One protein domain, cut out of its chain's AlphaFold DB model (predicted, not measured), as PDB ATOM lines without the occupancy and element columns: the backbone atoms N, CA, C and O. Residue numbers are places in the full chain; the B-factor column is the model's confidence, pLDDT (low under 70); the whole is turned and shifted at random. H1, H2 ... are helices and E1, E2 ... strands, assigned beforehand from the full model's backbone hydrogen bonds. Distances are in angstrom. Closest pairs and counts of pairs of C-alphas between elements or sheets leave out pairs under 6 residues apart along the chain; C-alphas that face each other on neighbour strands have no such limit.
ATOM      1  N   ALA A  13     117.001 122.659 -13.318       94.56
ATOM      2  CA  ALA A  13     117.357 121.256 -13.487       94.56
ATOM      3  C   ALA A  13     116.181 120.381 -13.031       94.56
ATOM      4  O   ALA A  13     115.660 120.568 -11.935       94.56
ATOM      5  N   ASP A  14     115.775 119.442 -13.875       93.88
ATOM      6  CA  ASP A  14     114.688 118.498 -13.628       93.88
ATOM      7  C   ASP A  14     115.209 117.059 -13.717       93.88
ATOM      8  O   ASP A  14     116.107 116.790 -14.515       93.88
ATOM      9  N   HIS A  15     114.652 116.140 -12.926       94.69
ATOM     10  CA  HIS A  15     115.075 114.735 -12.947       94.69
ATOM     11  C   HIS A  15     114.287 113.960 -14.014       94.69
ATOM     12  O   HIS A  15     113.057 114.012 -14.044       94.69
ATOM     13  N   TRP A  16     114.985 113.250 -14.901       92.81
ATOM     14  CA  TRP A  16     114.395 112.481 -15.998       92.81
ATOM     15  C   TRP A  16     115.351 111.377 -16.488       92.81
ATOM     16  O   TRP A  16     116.549 111.622 -16.552       92.81
ATOM     17  N   PRO A  17     114.872 110.185 -16.903       92.56
ATOM     18  CA  PRO A  17     113.479 109.725 -16.909       92.56
ATOM     19  C   PRO A  17     112.990 109.210 -15.556       92.56
ATOM     20  O   PRO A  17     111.807 108.924 -15.414       92.56
ATOM     21  N   ARG A  18     113.887 109.086 -14.576       90.69
ATOM     22  CA  ARG A  18     113.556 108.683 -13.211       90.69
ATOM     23  C   ARG A  18     113.404 109.908 -12.328       90.69
ATOM     24  O   ARG A  18     114.172 110.860 -12.445       90.69
ATOM     25  N   SER A  19     112.444 109.859 -11.419       89.69
ATOM     26  CA  SER A  19     112.318 110.825 -10.338       89.69
ATOM     27  C   SER A  19     113.507 110.739  -9.379       89.69
ATOM     28  O   SER A  19     114.181 109.712  -9.261       89.69
ATOM     29  N   ARG A  20     113.733 111.813  -8.616       90.81
ATOM     30  CA  ARG A  20     114.748 111.821  -7.552       90.81
ATOM     31  C   ARG A  20     114.539 110.682  -6.549       90.81
ATOM     32  O   ARG A  20     115.514 110.130  -6.050       90.81
ATOM     33  N   GLN A  21     113.284 110.354  -6.243       90.12
ATOM     34  CA  GLN A  21     112.949 109.296  -5.297       90.12
ATOM     35  C   GLN A  21     113.331 107.914  -5.838       90.12
ATOM     36  O   GLN A  21     114.024 107.179  -5.142       90.12
ATOM     37  N   GLU A  22     112.995 107.605  -7.093       91.56
ATOM     38  CA  GLU A  22     113.394 106.343  -7.735       91.56
ATOM     39  C   GLU A  22     114.919 106.182  -7.791       91.56
ATOM     40  O   GLU A  22     115.434 105.092  -7.569       91.56
ATOM     41  N   LEU A  23     115.665 107.260  -8.057       94.12
ATOM     42  CA  LEU A  23     117.131 107.209  -8.054       94.12
ATOM     43  C   LEU A  23     117.679 106.842  -6.672       94.12
ATOM     44  O   LEU A  23     118.574 106.007  -6.576       94.12
ATOM     45  N   ILE A  24     117.108 107.417  -5.611       94.62
ATOM     46  CA  ILE A  24     117.484 107.100  -4.228       94.62
ATOM     47  C   ILE A  24     117.133 105.648  -3.885       94.62
ATOM     48  O   ILE A  24     117.966 104.943  -3.320       94.62
ATOM     49  N   GLU A  25     115.935 105.187  -4.243       94.94
ATOM     50  CA  GLU A  25     115.472 103.814  -3.989       94.94
ATOM     51  C   GLU A  25     116.323 102.768  -4.723       94.94
ATOM     52  O   GLU A  25     116.578 101.689  -4.193       94.94
ATOM     53  N   LEU A  26     116.824 103.107  -5.914       95.69
ATOM     54  CA  LEU A  26     117.744 102.277  -6.692       95.69
ATOM     55  C   LEU A  26     119.209 102.378  -6.232       95.69
ATOM     56  O   LEU A  26     120.066 101.695  -6.791       95.69
ATOM     57  N   GLY A  27     119.522 103.233  -5.251       97.00
ATOM     58  CA  GLY A  27     120.895 103.487  -4.800       97.00
ATOM     59  C   GLY A  27     121.773 104.200  -5.837       97.00
ATOM     60  O   GLY A  27     122.998 104.142  -5.756       97.00
ATOM     61  N   LEU A  28     121.159 104.855  -6.824       96.81
ATOM     62  CA  LEU A  28     121.837 105.653  -7.843       96.81
ATOM     63  C   LEU A  28     122.127 107.062  -7.313       96.81
ATOM     64  O   LEU A  28     121.486 107.540  -6.376       96.81
ATOM     65  N   ASN A  29     123.084 107.758  -7.931       95.69
ATOM     66  CA  ASN A  29     123.350 109.157  -7.602       95.69
ATOM     67  C   ASN A  29     122.221 110.050  -8.158       95.69
ATOM     68  O   ASN A  29     122.117 110.193  -9.376       95.69
ATOM     69  N   PRO A  30     121.398 110.698  -7.310       92.50
ATOM     70  CA  PRO A  30     120.311 111.550  -7.785       92.50
ATOM     71  C   PRO A  30     120.803 112.821  -8.489       92.50
ATOM     72  O   PRO A  30     120.054 113.420  -9.246       92.50
ATOM     73  N   ASN A  31     122.052 113.229  -8.250       93.75
ATOM     74  CA  ASN A  31     122.656 114.403  -8.878       93.75
ATOM     75  C   ASN A  31     123.497 114.037 -10.111       93.75
ATOM     76  O   ASN A  31     124.266 114.871 -10.590       93.75
ATOM     77  N   ASP A  32     123.421 112.790 -10.586       95.62
ATOM     78  CA  ASP A  32     124.086 112.395 -11.821       95.62
ATOM     79  C   ASP A  32     123.451 113.150 -13.005       95.62
ATOM     80  O   ASP A  32     122.233 113.061 -13.198       95.62
ATOM     81  N   PRO A  33     124.235 113.904 -13.799       94.00
ATOM     82  CA  PRO A  33     123.713 114.620 -14.955       94.00
ATOM     83  C   PRO A  33     123.074 113.702 -16.007       94.00
ATOM     84  O   PRO A  33     122.269 114.197 -16.790       94.00
ATOM     85  N   GLU A  34     123.364 112.393 -16.019       96.31
ATOM     86  CA  GLU A  34     122.671 111.420 -16.878       96.31
ATOM     87  C   GLU A  34     121.162 111.341 -16.582       96.31
ATOM     88  O   GLU A  34     120.363 111.116 -17.491       96.31
ATOM     89  N   TYR A  35     120.759 111.590 -15.331       95.38
ATOM     90  CA  TYR A  35     119.355 111.636 -14.915       95.38
ATOM     91  C   TYR A  35     118.803 113.062 -14.817       95.38
ATOM     92  O   TYR A  35     117.739 113.277 -14.234       95.38
ATOM     93  N   GLY A  36     119.525 114.049 -15.352       94.44
ATOM     94  CA  GLY A  36     119.134 115.452 -15.351       94.44
ATOM     95  C   GLY A  36     118.726 115.946 -16.738       94.44
ATOM     96  O   GLY A  36     119.319 115.595 -17.755       94.44
ATOM     97  N   ARG A  37     117.745 116.848 -16.793       96.38
ATOM     98  CA  ARG A  37     117.428 117.640 -17.989       96.38
ATOM     99  C   ARG A  37     117.231 119.112 -17.645       96.38
ATOM    100  O   ARG A  37     116.751 119.457 -16.569       96.38
ATOM    101  N   GLY A  38     117.583 119.995 -18.575       96.81
ATOM    102  CA  GLY A  38     117.372 121.434 -18.421       96.81
ATOM    103  C   GLY A  38     115.992 121.862 -18.916       96.81
ATOM    104  O   GLY A  38     115.687 121.687 -20.098       96.81
ATOM    105  N   LEU A  39     115.190 122.483 -18.050       97.50
ATOM    106  CA  LEU A  39     113.872 123.034 -18.372       97.50
ATOM    107  C   LEU A  39     113.785 124.530 -18.063       97.50
ATOM    108  O   LEU A  39     114.502 125.064 -17.217       97.50
ATOM    109  N   ASP A  40     112.885 125.221 -18.756       97.88
ATOM    110  CA  ASP A  40     112.385 126.513 -18.287       97.88
ATOM    111  C   ASP A  40     111.359 126.307 -17.161       97.88
ATOM    112  O   ASP A  40     110.762 125.235 -17.036       97.88
ATOM    113  N   ALA A  41     111.120 127.342 -16.353       95.69
ATOM    114  CA  ALA A  41     110.238 127.254 -15.189       95.69
ATOM    115  C   ALA A  41     108.786 126.844 -15.523       95.69
ATOM    116  O   ALA A  41     108.145 126.155 -14.732       95.69
ATOM    117  N   ASN A  42     108.250 127.234 -16.688       96.12
ATOM    118  CA  ASN A  42     106.879 126.892 -17.080       96.12
ATOM    119  C   ASN A  42     106.781 125.410 -17.464       96.12
ATOM    120  O   ASN A  42     105.881 124.706 -17.003       96.12
ATOM    121  N   CYS A  43     107.733 124.918 -18.259       96.19
ATOM    122  CA  CYS A  43     107.815 123.498 -18.588       96.19
ATOM    123  C   CYS A  43     108.074 122.646 -17.345       96.19
ATOM    124  O   CYS A  43     107.379 121.654 -17.162       96.19
ATOM    125  N   HIS A  44     108.982 123.064 -16.461       94.44
ATOM    126  CA  HIS A  44     109.234 122.374 -15.196       94.44
ATOM    127  C   HIS A  44     107.949 122.206 -14.375       94.44
ATOM    128  O   HIS A  44     107.573 121.085 -14.049       94.44
ATOM    129  N   ASN A  45     107.202 123.287 -14.129       91.81
ATOM    130  CA  ASN A  45     105.980 123.219 -13.322       91.81
ATOM    131  C   ASN A  45     104.903 122.312 -13.941       91.81
ATOM    132  O   ASN A  45     104.191 121.619 -13.215       91.81
ATOM    133  N   LYS A  46     104.789 122.287 -15.275       92.50
ATOM    134  CA  LYS A  46     103.885 121.366 -15.984       92.50
ATOM    135  C   LYS A  46     104.309 119.910 -15.815       92.50
ATOM    136  O   LYS A  46     103.450 119.061 -15.597       92.50
ATOM    137  N   GLU A  47     105.604 119.626 -15.916       91.25
ATOM    138  CA  GLU A  47     106.151 118.279 -15.741       91.25
ATOM    139  C   GLU A  47     105.998 117.799 -14.294       91.25
ATOM    140  O   GLU A  47     105.537 116.679 -14.082       91.25
ATOM    141  N   THR A  48     106.259 118.658 -13.302       86.31
ATOM    142  CA  THR A  48     105.970 118.363 -11.891       86.31
ATOM    143  C   THR A  48     104.487 118.055 -11.695       86.31
ATOM    144  O   THR A  48     104.148 117.011 -11.156       86.31
ATOM    145  N   ALA A  49     103.581 118.905 -12.193       86.25
ATOM    146  CA  ALA A  49     102.140 118.697 -12.034       86.25
ATOM    147  C   ALA A  49     101.629 117.395 -12.681       86.25
ATOM    148  O   ALA A  49     100.670 116.806 -12.187       86.25
ATOM    149  N   ARG A  50     102.245 116.950 -13.785       83.69
ATOM    150  CA  ARG A  50     101.861 115.724 -14.506       83.69
ATOM    151  C   ARG A  50     102.452 114.459 -13.896       83.69
ATOM    152  O   ARG A  50     101.735 113.482 -13.721       83.69
ATOM    153  N   ASN A  51     103.753 114.476 -13.622       76.50
ATOM    154  CA  ASN A  51     104.534 113.270 -13.331       76.50
ATOM    155  C   ASN A  51     104.863 113.126 -11.846       76.50
ATOM    156  O   ASN A  51     105.225 112.043 -11.403       76.50
ATOM    157  N   GLN A  52     104.781 114.217 -11.089       66.50
ATOM    158  CA  GLN A  52     105.063 114.272  -9.660       66.50
ATOM    159  C   GLN A  52     103.886 114.950  -8.946       66.50
ATOM    160  O   GLN A  52     104.080 116.009  -8.338       66.50
ATOM    161  N   PRO A  53     102.653 114.403  -9.032       58.81
ATOM    162  CA  PRO A  53     101.540 114.891  -8.230       58.81
ATOM    163  C   PRO A  53     101.919 114.670  -6.765       58.81
ATOM    164  O   PRO A  53     101.744 113.586  -6.214       58.81
TER     165      PRO A  53
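AT A GLANCE: This is residues 13 to 53 of the 60 residues of an uncharacterized protein of Subtercola boreus (UniProt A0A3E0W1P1). A short ribbon of two strands, E1 and E2, lies between two helices, with H1 towards one end of a flat outline and H2 at the other. The link of residues 26 to 35 loops back from H1 to E2. The 41 printed residues hold E1, H1, E2 and H2 in that order; the strands are antiparallel and the class is mixed, helices and strands. The whole is compact, with a radius of gyration of the C-alphas of 10.2 A, and spans 30 by 20 by 11 A.

HOW THE PARTS SIT: E1, residues 13 to 15, and E2, residues 36 to 39, are antiparallel neighbours at 130 degrees. N 14 and O 37 are within hydrogen-bond range at 2.9 A, N 37 and O 14 at 2.8 A. H1, residues 20 to 25, and H2, residues 41 to 51, are apart. The closest C-alphas of E1 and H2, those of Asp 14 and His 44, are 6.9 A apart. In H1 and H2 every O i to N i+4 pair is within hydrogen-bond range.

IN THESE COORDINATES: E1 begins at C-alpha 13 (117.357, 121.256, -13.487). H1 measures 8.8 A, E2 9.7 A and H2 15.2 A, ending at C-alpha 51 (104.534, 113.270, -13.331).

THE WHOLE: The C-alphas farthest apart, those of Gly 27 and Asn 42, are 29.9 A apart. The printed part has no cut, and no link is long. Residues 52 to 53 have pLDDT under 70.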